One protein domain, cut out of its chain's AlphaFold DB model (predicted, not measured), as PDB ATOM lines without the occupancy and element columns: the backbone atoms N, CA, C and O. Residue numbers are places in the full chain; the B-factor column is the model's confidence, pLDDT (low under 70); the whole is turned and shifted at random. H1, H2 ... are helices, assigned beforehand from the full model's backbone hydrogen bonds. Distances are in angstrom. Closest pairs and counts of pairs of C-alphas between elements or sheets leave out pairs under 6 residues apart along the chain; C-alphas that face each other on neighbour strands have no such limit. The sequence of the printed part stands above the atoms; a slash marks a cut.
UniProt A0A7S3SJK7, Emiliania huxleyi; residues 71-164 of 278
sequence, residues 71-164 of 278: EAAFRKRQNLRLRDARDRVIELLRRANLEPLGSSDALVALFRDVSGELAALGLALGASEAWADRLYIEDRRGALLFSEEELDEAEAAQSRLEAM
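AT A GLANCE: This is residues 71 to 164 of the 278 residues of a protein of Emiliania huxleyi (UniProt A0A7S3SJK7). A helical hairpin of H2 and H3 is crossed on one side by H5, at steep tilts; short H4 packs on H5, and H1 makes a corner with H2. The link of residues 136 to 147 loops at one end of the long axis. The printed part has 94 residues with five named helices, H1 to H5, and no named strand: all helix, compact, radius of gyration of the C-alphas 13.4 A, spans 45 by 26 by 21 A.

IN THESE COORDINATES: H1, residues 71 to 84, begins at C-alpha (-7.681, 49.198, -56.344) and is 19.9 A long. H2 is residues 86 to 98, 18.1 A; H3, 104 to 120, 24.4 A; H4, 131 to 135; H5, 148 to 164, 24.4 A, ending at C-alpha (-15.896, 26.644, -38.138).

HOW THE PARTS SIT: H5, the hub, touches H2 (C-alphas Asn 97 and Ala 157 closest, 4.8 A). Every O i to N i+4 pair in H1 to H5 is within hydrogen-bond range.

THE WHOLE: The printed part has no cut; the H4 to H5 link is long; no printed residue is under pLDDT 70.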
ATOM      1  N   GLU A  71      -6.703  49.757 -57.286       84.12
ATOM      2  CA  GLU A  71      -7.681  49.198 -56.344       84.12
ATOM      3  C   GLU A  71      -9.116  49.346 -56.857       84.12
ATOM      4  O   GLU A  71      -9.894  48.390 -56.821       84.12
ATOM      5  N   ALA A  72      -9.461  50.507 -57.424       85.50
ATOM      6  CA  ALA A  72     -10.779  50.743 -58.012       85.50
ATOM      7  C   ALA A  72     -11.043  49.807 -59.203       85.50
ATOM      8  O   ALA A  72     -12.136  49.251 -59.342       85.50
ATOM      9  N   ALA A  73     -10.030  49.579 -60.046       86.81
ATOM     10  CA  ALA A  73     -10.130  48.642 -61.160       86.81
ATOM     11  C   ALA A  73     -10.298  47.190 -60.679       86.81
ATOM     12  O   ALA A  73     -11.091  46.443 -61.256       86.81
ATOM     13  N   PHE A  74      -9.594  46.794 -59.616       86.88
ATOM     14  CA  PHE A  74      -9.735  45.473 -59.007       86.88
ATOM     15  C   PHE A  74     -11.125  45.279 -58.387       86.88
ATOM     16  O   PHE A  74     -11.803  44.297 -58.707       86.88
ATOM     17  N   ARG A  75     -11.614  46.257 -57.610       87.81
ATOM     18  CA  ARG A  75     -12.965  46.225 -57.028       87.81
ATOM     19  C   ARG A  75     -14.040  46.164 -58.105       87.81
ATOM     20  O   ARG A  75     -14.976  45.382 -57.978       87.81
ATOM     21  N   LYS A  76     -13.881  46.897 -59.212       88.50
ATOM     22  CA  LYS A  76     -14.802  46.826 -60.357       88.50
ATOM     23  C   LYS A  76     -14.859  45.423 -60.975       88.50
ATOM     24  O   LYS A  76     -15.951  44.945 -61.266       88.50
ATOM     25  N   ARG A  77     -13.714  44.748 -61.148       90.00
ATOM     26  CA  ARG A  77     -13.667  43.366 -61.674       90.00
ATOM     27  C   ARG A  77     -14.328  42.373 -60.725       90.00
ATOM     28  O   ARG A  77     -15.091  41.527 -61.176       90.00
ATOM     29  N   GLN A  78     -14.066  42.482 -59.426       90.19
ATOM     30  CA  GLN A  78     -14.715  41.632 -58.430       90.19
ATOM     31  C   GLN A  78     -16.226  41.896 -58.340       90.19
ATOM     32  O   GLN A  78     -16.996  40.951 -58.275       90.19
ATOM     33  N   ASN A  79     -16.672  43.156 -58.412       92.00
ATOM     34  CA  ASN A  79     -18.103  43.485 -58.431       92.00
ATOM     35  C   ASN A  79     -18.806  42.900 -59.655       92.00
ATOM     36  O   ASN A  79     -19.952  42.483 -59.544       92.00
ATOM     37  N   LEU A  80     -18.136  42.867 -60.812       91.75
ATOM     38  CA  LEU A  80     -18.675  42.202 -61.995       91.75
ATOM     39  C   LEU A  80     -18.832  40.696 -61.749       91.75
ATOM     40  O   LEU A  80     -19.909  40.165 -61.964       91.75
ATOM     41  N   ARG A  81     -17.810  40.038 -61.183       92.75
ATOM     42  CA  ARG A  81     -17.895  38.614 -60.812       92.75
ATOM     43  C   ARG A  81     -19.016  38.326 -59.814       92.75
ATOM     44  O   ARG A  81     -19.724  37.347 -59.983       92.75
ATOM     45  N   LEU A  82     -19.190  39.172 -58.798       93.44
ATOM     46  CA  LEU A  82     -20.266  39.029 -57.810       93.44
ATOM     47  C   LEU A  82     -21.652  39.237 -58.431       93.44
ATOM     48  O   LEU A  82     -22.595  38.566 -58.029       93.44
ATOM     49  N   ARG A  83     -21.778  40.129 -59.422       93.12
ATOM     50  CA  ARG A  83     -23.012  40.289 -60.209       93.12
ATOM     51  C   ARG A  83     -23.306  39.042 -61.037       93.12
ATOM     52  O   ARG A  83     -24.427  38.551 -60.991       93.12
ATOM     53  N   ASP A  84     -22.302  38.519 -61.734       94.06
ATOM     54  CA  ASP A  84     -22.449  37.337 -62.591       94.06
ATOM     55  C   ASP A  84     -22.718  36.059 -61.773       94.06
ATOM     56  O   ASP A  84     -23.409  35.157 -62.237       94.06
ATOM     57  N   ALA A  85     -22.202  35.988 -60.541       94.75
ATOM     58  CA  ALA A  85     -22.320  34.840 -59.644       94.75
ATOM     59  C   ALA A  85     -23.316  35.051 -58.486       94.75
ATOM     60  O   ALA A  85     -23.247  34.325 -57.497       94.75
ATOM     61  N   ARG A  86     -24.226  36.031 -58.574       94.38
ATOM     62  CA  ARG A  86     -25.110  36.443 -57.466       94.38
ATOM     63  C   ARG A  86     -25.847  35.269 -56.820       94.38
ATOM     64  O   ARG A  86     -25.775  35.101 -55.606       94.38
ATOM     65  N   ASP A  87     -26.513  34.438 -57.619       95.81
ATOM     66  CA  ASP A  87     -27.297  33.313 -57.091       95.81
ATOM     67  C   ASP A  87     -26.406  32.244 -56.455       95.81
ATOM     68  O   ASP A  87     -26.754  31.689 -55.415       95.81
ATOM     69  N   ARG A  88     -25.211  32.025 -57.017       96.12
ATOM     70  CA  ARG A  88     -24.212  31.124 -56.435       96.12
ATOM     71  C   ARG A  88     -23.694  31.645 -55.097       96.12
ATOM     72  O   ARG A  88     -23.510  30.857 -54.177       96.12
ATOM     73  N   VAL A  89     -23.479  32.956 -54.961       96.62
ATOM     74  CA  VAL A  89     -23.098  33.568 -53.677       96.62
ATOM     75  C   VAL A  89     -24.180  33.298 -52.635       96.62
ATOM     76  O   VAL A  89     -23.859  32.787 -51.569       96.62
ATOM     77  N   ILE A  90     -25.452  33.563 -52.947       96.50
ATOM     78  CA  ILE A  90     -26.565  33.311 -52.016       96.50
ATOM     79  C   ILE A  90     -26.661  31.830 -51.637       96.50
ATOM     80  O   ILE A  90     -26.823  31.504 -50.463       96.50
ATOM     81  N   GLU A  91     -26.519  30.926 -52.606       97.06
ATOM     82  CA  GLU A  91     -26.484  29.486 -52.352       97.06
ATOM     83  C   GLU A  91     -25.373  29.121 -51.354       97.06
ATOM     84  O   GLU A  91     -25.637  28.431 -50.372       97.06
ATOM     85  N   LEU A  92     -24.155  29.630 -51.558       97.06
ATOM     86  CA  LEU A  92     -23.012  29.376 -50.679       97.06
ATOM     87  C   LEU A  92     -23.197  29.970 -49.279       97.06
ATOM     88  O   LEU A  92     -22.866  29.307 -48.298       97.06
ATOM     89  N   LEU A  93     -23.753  31.181 -49.165       96.50
ATOM     90  CA  LEU A  93     -24.047  31.806 -47.871       96.50
ATOM     91  C   LEU A  93     -25.095  31.002 -47.094       96.50
ATOM     92  O   LEU A  93     -24.912  30.715 -45.911       96.50
ATOM     93  N   ARG A  94     -26.162  30.557 -47.764       95.88
ATOM     94  CA  ARG A  94     -27.186  29.702 -47.148       95.88
ATOM     95  C   ARG A  94     -26.638  28.347 -46.762       95.88
ATOM     96  O   ARG A  94     -26.936  27.866 -45.675       95.88
ATOM     97  N   ARG A  95     -25.811  27.754 -47.618       95.62
ATOM     98  CA  ARG A  95     -25.124  26.496 -47.335       95.62
ATOM     99  C   ARG A  95     -24.243  26.639 -46.090       95.62
ATOM    100  O   ARG A  95     -24.397  25.873 -45.144       95.62
ATOM    101  N   ALA A  96     -23.426  27.690 -46.024       94.00
ATOM    102  CA  ALA A  96     -22.642  28.016 -44.835       94.00
ATOM    103  C   ALA A  96     -23.508  28.176 -43.581       94.00
ATOM    104  O   ALA A  96     -23.112  27.699 -42.523       94.00
ATOM    105  N   ASN A  97     -24.677  28.816 -43.680       93.06
ATOM    106  CA  ASN A  97     -25.489  29.198 -42.521       93.06
ATOM    107  C   ASN A  97     -26.475  28.116 -42.038       93.06
ATOM    108  O   ASN A  97     -26.732  28.009 -40.844       93.06
ATOM    109  N   LEU A  98     -27.006  27.294 -42.946       90.94
ATOM    110  CA  LEU A  98     -28.138  26.399 -42.673       90.94
ATOM    111  C   LEU A  98     -27.817  24.915 -42.843       90.94
ATOM    112  O   LEU A  98     -28.616  24.085 -42.412       90.94
ATOM    113  N   GLU A  99     -26.682  24.551 -43.453       91.88
ATOM    114  CA  GLU A  99     -26.357  23.135 -43.633       91.88
ATOM    115  C   GLU A  99     -26.207  22.453 -42.256       91.88
ATOM    116  O   GLU A  99     -25.457  22.951 -41.395       91.88
ATOM    117  N   PRO A 100     -26.961  21.364 -42.003       89.19
ATOM    118  CA  PRO A 100     -26.877  20.625 -40.757       89.19
ATOM    119  C   PRO A 100     -25.579  19.821 -40.724       89.19
ATOM    120  O   PRO A 100     -25.230  19.125 -41.677       89.19
ATOM    121  N   LEU A 101     -24.871  19.892 -39.601       91.44
ATOM    122  CA  LEU A 101     -23.579  19.240 -39.424       91.44
ATOM    123  C   LEU A 101     -23.707  18.128 -38.385       91.44
ATOM    124  O   LEU A 101     -24.049  18.385 -37.235       91.44
ATOM    125  N   GLY A 102     -23.435  16.888 -38.801       88.88
ATOM    126  CA  GLY A 102     -23.504  15.713 -37.924       88.88
ATOM    127  C   GLY A 102     -22.184  15.356 -37.234       88.88
ATOM    128  O   GLY A 102     -22.188  14.581 -36.282       88.88
ATOM    129  N   SER A 103     -21.052  15.882 -37.707       90.75
ATOM    130  CA  SER A 103     -19.722  15.553 -37.185       90.75
ATOM    131  C   SER A 103     -18.725  16.693 -37.385       90.75
ATOM    132  O   SER A 103     -18.933  17.584 -38.213       90.75
ATOM    133  N   SER A 104     -17.613  16.641 -36.644       88.50
ATOM    134  CA  SER A 104     -16.508  17.594 -36.802       88.50
ATOM    135  C   SER A 104     -15.854  17.490 -38.189       88.50
ATOM    136  O   SER A 104     -15.527  18.510 -38.786       88.50
ATOM    137  N   ASP A 105     -15.751  16.288 -38.764       89.19
ATOM    138  CA  ASP A 105     -15.205  16.107 -40.118       89.19
ATOM    139  C   ASP A 105     -16.103  16.740 -41.193       89.19
ATOM    140  O   ASP A 105     -15.603  17.379 -42.119       89.19
ATOM    141  N   ALA A 106     -17.430  16.618 -41.050       92.00
ATOM    142  CA  ALA A 106     -18.385  17.272 -41.945       92.00
ATOM    143  C   ALA A 106     -18.287  18.802 -41.852       92.00
ATOM    144  O   ALA A 106     -18.353  19.487 -42.870       92.00
ATOM    145  N   LEU A 107     -18.068  19.333 -40.644       94.00
ATOM    146  CA  LEU A 107     -17.832  20.760 -40.423       94.00
ATOM    147  C   LEU A 107     -16.578  21.240 -41.163       94.00
ATOM    148  O   LEU A 107     -16.636  22.243 -41.869       94.00
ATOM    149  N   VAL A 108     -15.459  20.522 -41.033       91.81
ATOM    150  CA  VAL A 108     -14.194  20.889 -41.691       91.81
ATOM    151  C   VAL A 108     -14.316  20.812 -43.214       91.81
ATOM    152  O   VAL A 108     -13.810  21.691 -43.913       91.81
ATOM    153  N   ALA A 109     -15.001  19.792 -43.736       93.75
ATOM    154  CA  ALA A 109     -15.259  19.662 -45.169       93.75
ATOM    155  C   ALA A 109     -16.092  20.840 -45.694       93.75
ATOM    156  O   ALA A 109     -15.667  21.525 -46.625       93.75
ATOM    157  N   LEU A 110     -17.219  21.140 -45.035       95.19
ATOM    158  CA  LEU A 110     -18.075  22.264 -45.405       95.19
ATOM    159  C   LEU A 110     -17.315  23.592 -45.375       95.19
ATOM    160  O   LEU A 110     -17.404  24.384 -46.314       95.19
ATOM    161  N   PHE A 111     -16.547  23.818 -44.307       95.38
ATOM    162  CA  PHE A 111     -15.720  25.006 -44.157       95.38
ATOM    163  C   PHE A 111     -14.766  25.178 -45.343       95.38
ATOM    164  O   PHE A 111     -14.741  26.251 -45.946       95.38
ATOM    165  N   ARG A 112     -13.999  24.145 -45.705       94.25
ATOM    166  CA  ARG A 112     -13.002  24.224 -46.785       94.25
ATOM    167  C   ARG A 112     -13.641  24.448 -48.147       94.25
ATOM    168  O   ARG A 112     -13.162  25.298 -48.897       94.25
ATOM    169  N   ASP A 113     -14.727  23.739 -48.430       95.31
ATOM    170  CA  ASP A 113     -15.442  23.856 -49.698       95.31
ATOM    171  C   ASP A 113     -16.008  25.270 -49.869       95.31
ATOM    172  O   ASP A 113     -15.695  25.972 -50.833       95.31
ATOM    173  N   VAL A 114     -16.802  25.732 -48.896       96.19
ATOM    174  CA  VAL A 114     -17.519  27.005 -49.021       96.19
ATOM    175  C   VAL A 114     -16.573  28.198 -48.910       96.19
ATOM    176  O   VAL A 114     -16.693  29.143 -49.692       96.19
ATOM    177  N   SER A 115     -15.602  28.167 -47.991       94.12
ATOM    178  CA  SER A 115     -14.631  29.264 -47.862       94.12
ATOM    179  C   SER A 115     -13.754  29.408 -49.106       94.12
ATOM    180  O   SER A 115     -13.468  30.534 -49.514       94.12
ATOM    181  N   GLY A 116     -13.371  28.298 -49.749       94.25
ATOM    182  CA  GLY A 116     -12.608  28.312 -50.995       94.25
ATOM    183  C   GLY A 116     -13.389  28.942 -52.148       94.25
ATOM    184  O   GLY A 116     -12.867  29.814 -52.851       94.25
ATOM    185  N   GLU A 117     -14.654  28.555 -52.316       95.31
ATOM    186  CA  GLU A 117     -15.523  29.121 -53.352       95.31
ATOM    187  C   GLU A 117     -15.808  30.614 -53.126       95.31
ATOM    188  O   GLU A 117     -15.670  31.423 -54.048       95.31
ATOM    189  N   LEU A 118     -16.138  31.011 -51.893       95.31
ATOM    190  CA  LEU A 118     -16.380  32.415 -51.551       95.31
ATOM    191  C   LEU A 118     -15.112  33.268 -51.718       95.31
ATOM    192  O   LEU A 118     -15.174  34.364 -52.285       95.31
ATOM    193  N   ALA A 119     -13.939  32.753 -51.339       94.31
ATOM    194  CA  ALA A 119     -12.666  33.440 -51.547       94.31
ATOM    195  C   ALA A 119     -12.364  33.675 -53.037       94.31
ATOM    196  O   ALA A 119     -11.912  34.764 -53.405       94.31
ATOM    197  N   ALA A 120     -12.671  32.713 -53.916       92.31
ATOM    198  CA  ALA A 120     -12.510  32.868 -55.366       92.31
ATOM    199  C   ALA A 120     -13.392  33.994 -55.949       92.31
ATOM    200  O   ALA A 120     -13.011  34.658 -56.922       92.31
ATOM    201  N   LEU A 121     -14.539  34.256 -55.314       92.38
ATOM    202  CA  LEU A 121     -15.458  35.350 -55.643       92.38
ATOM    203  C   LEU A 121     -15.068  36.690 -54.993       92.38
ATOM    204  O   LEU A 121     -15.664  37.723 -55.297       92.38
ATOM    205  N   GLY A 122     -14.016  36.710 -54.169       90.62
ATOM    206  CA  GLY A 122     -13.519  37.906 -53.486       90.62
ATOM    207  C   GLY A 122     -14.090  38.120 -52.083       90.62
ATOM    208  O   GLY A 122     -13.923  39.209 -51.538       90.62
ATOM    209  N   LEU A 123     -14.728  37.100 -51.506       93.62
ATOM    210  CA  LEU A 123     -15.261  37.062 -50.142       93.62
ATOM    211  C   LEU A 123     -14.394  36.132 -49.284       93.62
ATOM    212  O   LEU A 123     -14.812  35.058 -48.864       93.62
ATOM    213  N   ALA A 124     -13.135  36.513 -49.079       92.88
ATOM    214  CA  ALA A 124     -12.234  35.745 -48.227       92.88
ATOM    215  C   ALA A 124     -12.548  35.991 -46.741       92.88
ATOM    216  O   ALA A 124     -12.863  37.116 -46.345       92.88
ATOM    217  N   LEU A 125     -12.434  34.948 -45.918       91.19
ATOM    218  CA  LEU A 125     -12.468  35.085 -44.460       91.19
ATOM    219  C   LEU A 125     -11.231  35.843 -43.970       91.19
ATOM    220  O   LEU A 125     -10.138  35.676 -44.513       91.19
ATOM    221  N   GLY A 126     -11.405  36.692 -42.954       85.44
ATOM    222  CA  GLY A 126     -10.326  37.529 -42.415       85.44
ATOM    223  C   GLY A 126      -9.885  38.675 -43.336       85.44
ATOM    224  O   GLY A 126      -8.865  39.314 -43.079       85.44
ATOM    225  N   ALA A 127     -10.629  38.954 -44.412       85.81
ATOM    226  CA  ALA A 127     -10.421  40.157 -45.205       85.81
ATOM    227  C   ALA A 127     -10.688  41.422 -44.367       85.81
ATOM    228  O   ALA A 127     -11.445  41.406 -43.403       85.81
ATOM    229  N   SER A 128     -10.103  42.554 -44.772       83.12
ATOM    230  CA  SER A 128     -10.275  43.834 -44.062       83.12
ATOM    231  C   SER A 128     -11.708  44.384 -44.079       83.12
ATOM    232  O   SER A 128     -11.982  45.375 -43.416       83.12
ATOM    233  N   GLU A 129     -12.572  43.840 -44.935       88.50
ATOM    234  CA  GLU A 129     -13.949  44.289 -45.151       88.50
ATOM    235  C   GLU A 129     -14.883  43.120 -44.829       88.50
ATOM    236  O   GLU A 129     -14.647  42.005 -45.303       88.50
ATOM    237  N   ALA A 130     -15.923  43.374 -44.031       92.19
ATOM    238  CA  ALA A 130     -16.946  42.378 -43.739       92.19
ATOM    239  C   ALA A 130     -17.707  42.008 -45.018       92.19
ATOM    240  O   ALA A 130     -17.841  42.816 -45.940       92.19
ATOM    241  N   TRP A 131     -18.233  40.788 -45.089       94.62
ATOM    242  CA  TRP A 131     -18.923  40.314 -46.288       94.62
ATOM    243  C   TRP A 131     -20.168  41.134 -46.603       94.62
ATOM    244  O   TRP A 131     -20.365  41.486 -47.763       94.62
ATOM    245  N   ALA A 132     -20.952  41.511 -45.591       93.50
ATOM    246  CA  ALA A 132     -22.114  42.379 -45.772       93.50
ATOM    247  C   ALA A 132     -21.728  43.739 -46.390       93.50
ATOM    248  O   ALA A 132     -22.366  44.191 -47.337       93.50
ATOM    249  N   ASP A 133     -20.632  44.357 -45.940       92.25
ATOM    250  CA  ASP A 133     -20.130  45.614 -46.515       92.25
ATOM    251  C   ASP A 133     -19.595  45.412 -47.940       92.25
ATOM    252  O   ASP A 133     -19.816  46.231 -48.835       92.25
ATOM    253  N   ARG A 134     -18.926  44.279 -48.184       92.50
ATOM    254  CA  ARG A 134     -18.386  43.933 -49.500       92.50
ATOM    255  C   ARG A 134     -19.485  43.678 -50.528       92.50
ATOM    256  O   ARG A 134     -19.294  44.002 -51.706       92.50
ATOM    257  N   LEU A 135     -20.588  43.077 -50.094       93.69
ATOM    258  CA  LEU A 135     -21.775  42.772 -50.887       93.69
ATOM    259  C   LEU A 135     -22.738  43.956 -50.990       93.69
ATOM    260  O   LEU A 135     -23.639  43.926 -51.826       93.69
ATOM    261  N   TYR A 136     -22.514  45.032 -50.233       92.38
ATOM    262  CA  TYR A 136     -23.243  46.286 -50.378       92.38
ATOM    263  C   TYR A 136     -22.893  46.959 -51.717       92.38
ATOM    264  O   TYR A 136     -21.986  47.787 -51.839       92.38
ATOM    265  N   ILE A 137     -23.581  46.526 -52.774       90.38
ATOM    266  CA  ILE A 137     -23.359  46.943 -54.155       90.38
ATOM    267  C   ILE A 137     -24.662  47.521 -54.687       90.38
ATOM    268  O   ILE A 137     -25.637  46.801 -54.893       90.38
ATOM    269  N   GLU A 138     -24.643  48.810 -54.994       89.12
ATOM    270  CA  GLU A 138     -25.734  49.470 -55.701       89.12
ATOM    271  C   GLU A 138     -25.622  49.213 -57.209       89.12
ATOM    272  O   GLU A 138     -24.538  49.233 -57.815       89.12
ATOM    273  N   ASP A 139     -26.757  48.941 -57.844       83.88
ATOM    274  CA  ASP A 139     -26.861  48.925 -59.291       83.88
ATOM    275  C   ASP A 139     -27.015  50.347 -59.858       83.88
ATOM    276  O   ASP A 139     -27.215  51.319 -59.135       83.88
ATOM    277  N   ARG A 140     -26.943  50.495 -61.186       80.00
ATOM    278  CA  ARG A 140     -27.009  51.793 -61.887       80.00
ATOM    279  C   ARG A 140     -28.277  52.604 -61.597       80.00
ATOM    280  O   ARG A 140     -28.314  53.788 -61.908       80.00
ATOM    281  N   ARG A 141     -29.316  51.963 -61.059       83.00
ATOM    282  CA  ARG A 141     -30.598  52.574 -60.678       83.00
ATOM    283  C   ARG A 141     -30.671  52.956 -59.192       83.00
ATOM    284  O   ARG A 141     -31.719  53.414 -58.759       83.00
ATOM    285  N   GLY A 142     -29.604  52.730 -58.421       81.00
ATOM    286  CA  GLY A 142     -29.567  52.941 -56.968       81.00
ATOM    287  C   GLY A 142     -30.216  51.824 -56.144       81.00
ATOM    288  O   GLY A 142     -30.286  51.932 -54.928       81.00
ATOM    289  N   ALA A 143     -30.694  50.748 -56.779       87.25
ATOM    290  CA  ALA A 143     -31.199  49.568 -56.076       87.25
ATOM    291  C   ALA A 143     -30.038  48.664 -55.640       87.25
ATOM    292  O   ALA A 143     -29.087  48.484 -56.403       87.25
ATOM    293  N   LEU A 144     -30.123  48.076 -54.446       91.06
ATOM    294  CA  LEU A 144     -29.125  47.116 -53.977       91.06
ATOM    295  C   LEU A 144     -29.206  45.808 -54.772       91.06
ATOM    296  O   LEU A 144     -30.286  45.300 -55.062       91.06
ATOM    297  N   LEU A 145     -28.038  45.271 -55.122       92.94
ATOM    298  CA  LEU A 145     -27.893  43.984 -55.806       92.94
ATOM    299  C   LEU A 145     -28.262  42.796 -54.904       92.94
ATOM    300  O   LEU A 145     -28.769  41.786 -55.389       92.94
ATOM    301  N   PHE A 146     -27.976  42.932 -53.612       93.81
ATOM    302  CA  PHE A 146     -28.305  41.982 -52.559       93.81
ATOM    303  C   PHE A 146     -29.298  42.658 -51.619       93.81
ATOM    304  O   PHE A 146     -29.106  43.829 -51.281       93.81
ATOM    305  N   SER A 147     -30.368  41.962 -51.238       93.19
ATOM    306  CA  SER A 147     -31.361  42.546 -50.333       93.19
ATOM    307  C   SER A 147     -30.785  42.748 -48.927       93.19
ATOM    308  O   SER A 147     -29.751  42.186 -48.572       93.19
ATOM    309  N   GLU A 148     -31.467  43.542 -48.104       92.25
ATOM    310  CA  GLU A 148     -31.092  43.727 -46.698       92.25
ATOM    311  C   GLU A 148     -31.021  42.389 -45.948       92.25
ATOM    312  O   GLU A 148     -30.084  42.145 -45.195       92.25
ATOM    313  N   GLU A 149     -31.973  41.496 -46.209       93.12
ATOM    314  CA  GLU A 149     -32.022  40.154 -45.632       93.12
ATOM    315  C   GLU A 149     -30.838  39.296 -46.092       93.12
ATOM    316  O   GLU A 149     -30.256  38.572 -45.293       93.12
ATOM    317  N   GLU A 150     -30.435  39.402 -47.358       94.88
ATOM    318  CA  GLU A 150     -29.294  38.657 -47.905       94.88
ATOM    319  C   GLU A 150     -27.953  39.145 -47.349       94.88
ATOM    320  O   GLU A 150     -26.996  38.380 -47.223       94.88
ATOM    321  N   LEU A 151     -27.879  40.423 -46.992       94.75
ATOM    322  CA  LEU A 151     -26.716  41.001 -46.332       94.75
ATOM    323  C   LEU A 151     -26.656  40.599 -44.851       94.75
ATOM    324  O   LEU A 151     -25.564  40.330 -44.348       94.75
ATOM    325  N   ASP A 152     -27.805  40.461 -44.185       93.12
ATOM    326  CA  ASP A 152     -27.894  39.858 -42.850       93.12
ATOM    327  C   ASP A 152     -27.509  38.355 -42.901       93.12
ATOM    328  O   ASP A 152     -26.748  37.878 -42.054       93.12
ATOM    329  N   GLU A 153     -27.946  37.615 -43.936       94.00
ATOM    330  CA  GLU A 153     -27.509  36.231 -44.205       94.00
ATOM    331  C   GLU A 153     -25.982  36.155 -44.384       94.00
ATOM    332  O   GLU A 153     -25.352  35.216 -43.895       94.00
ATOM    333  N   ALA A 154     -25.372  37.147 -45.039       95.31
ATOM    334  CA  ALA A 154     -23.927  37.206 -45.229       95.31
ATOM    335  C   ALA A 154     -23.154  37.428 -43.918       95.31
ATOM    336  O   ALA A 154     -22.130  36.777 -43.714       95.31
ATOM    337  N   GLU A 155     -23.627  38.306 -43.022       94.75
ATOM    338  CA  GLU A 155     -23.003  38.512 -41.701       94.75
ATOM    339  C   GLU A 155     -23.101  37.243 -40.839       94.75
ATOM    340  O   GLU A 155     -22.115  36.829 -40.214       94.75
ATOM    341  N   ALA A 156     -24.259  36.574 -40.855       94.12
ATOM    342  CA  ALA A 156     -24.458  35.310 -40.148       94.12
ATOM    343  C   ALA A 156     -23.569  34.188 -40.712       94.12
ATOM    344  O   ALA A 156     -22.890  33.491 -39.953       94.12
ATOM    345  N   ALA A 157     -23.513  34.050 -42.040       95.75
ATOM    346  CA  ALA A 157     -22.676  33.063 -42.715       95.75
ATOM    347  C   ALA A 157     -21.182  33.298 -42.452       95.75
ATOM    348  O   ALA A 157     -20.460  32.340 -42.174       95.75
ATOM    349  N   GLN A 158     -20.726  34.558 -42.488       95.88
ATOM    350  CA  GLN A 158     -19.349  34.911 -42.141       95.88
ATOM    351  C   GLN A 158     -19.037  34.488 -40.702       95.88
ATOM    352  O   GLN A 158     -18.079  33.754 -40.477       95.88
ATOM    353  N   SER A 159     -19.886  34.877 -39.746       93.88
ATOM    354  CA  SER A 159     -19.706  34.555 -38.324       93.88
ATOM    355  C   SER A 159     -19.653  33.043 -38.080       93.88
ATOM    356  O   SER A 159     -18.790  32.554 -37.348       93.88
ATOM    357  N   ARG A 160     -20.543  32.276 -38.727       94.88
ATOM    358  CA  ARG A 160     -20.568  30.811 -38.607       94.88
ATOM    359  C   ARG A 160     -19.319  30.175 -39.217       94.88
ATOM    360  O   ARG A 160     -18.746  29.278 -38.607       94.88
ATOM    361  N   LEU A 161     -18.852  30.642 -40.376       95.19
ATOM    362  CA  LEU A 161     -17.627  30.128 -40.999       95.19
ATOM    363  C   LEU A 161     -16.356  30.493 -40.226       95.19
ATOM    364  O   LEU A 161     -15.441  29.676 -40.164       95.19
ATOM    365  N   GLU A 162     -16.296  31.667 -39.597       94.62
ATOM    366  CA  GLU A 162     -15.209  32.024 -38.676       94.62
ATOM    367  C   GLU A 162     -15.180  31.084 -37.462       94.62
ATOM    368  O   GLU A 162     -14.112  30.617 -37.059       94.62
ATOM    369  N   ALA A 163     -16.346  30.726 -36.919       93.50
ATOM    370  CA  ALA A 163     -16.444  29.722 -35.865       93.50
ATOM    371  C   ALA A 163     -15.976  28.335 -36.348       93.50
ATOM    372  O   ALA A 163     -15.189  27.685 -35.659       93.50
ATOM    373  N   MET A 164     -16.374  27.903 -37.551       95.06
ATOM    374  CA  MET A 164     -15.896  26.644 -38.138       95.06
ATOM    375  C   MET A 164     -14.375  26.639 -38.357       95.06
ATOM    376  O   MET A 164     -13.715  25.641 -38.066       95.06
TER     377      MET A 164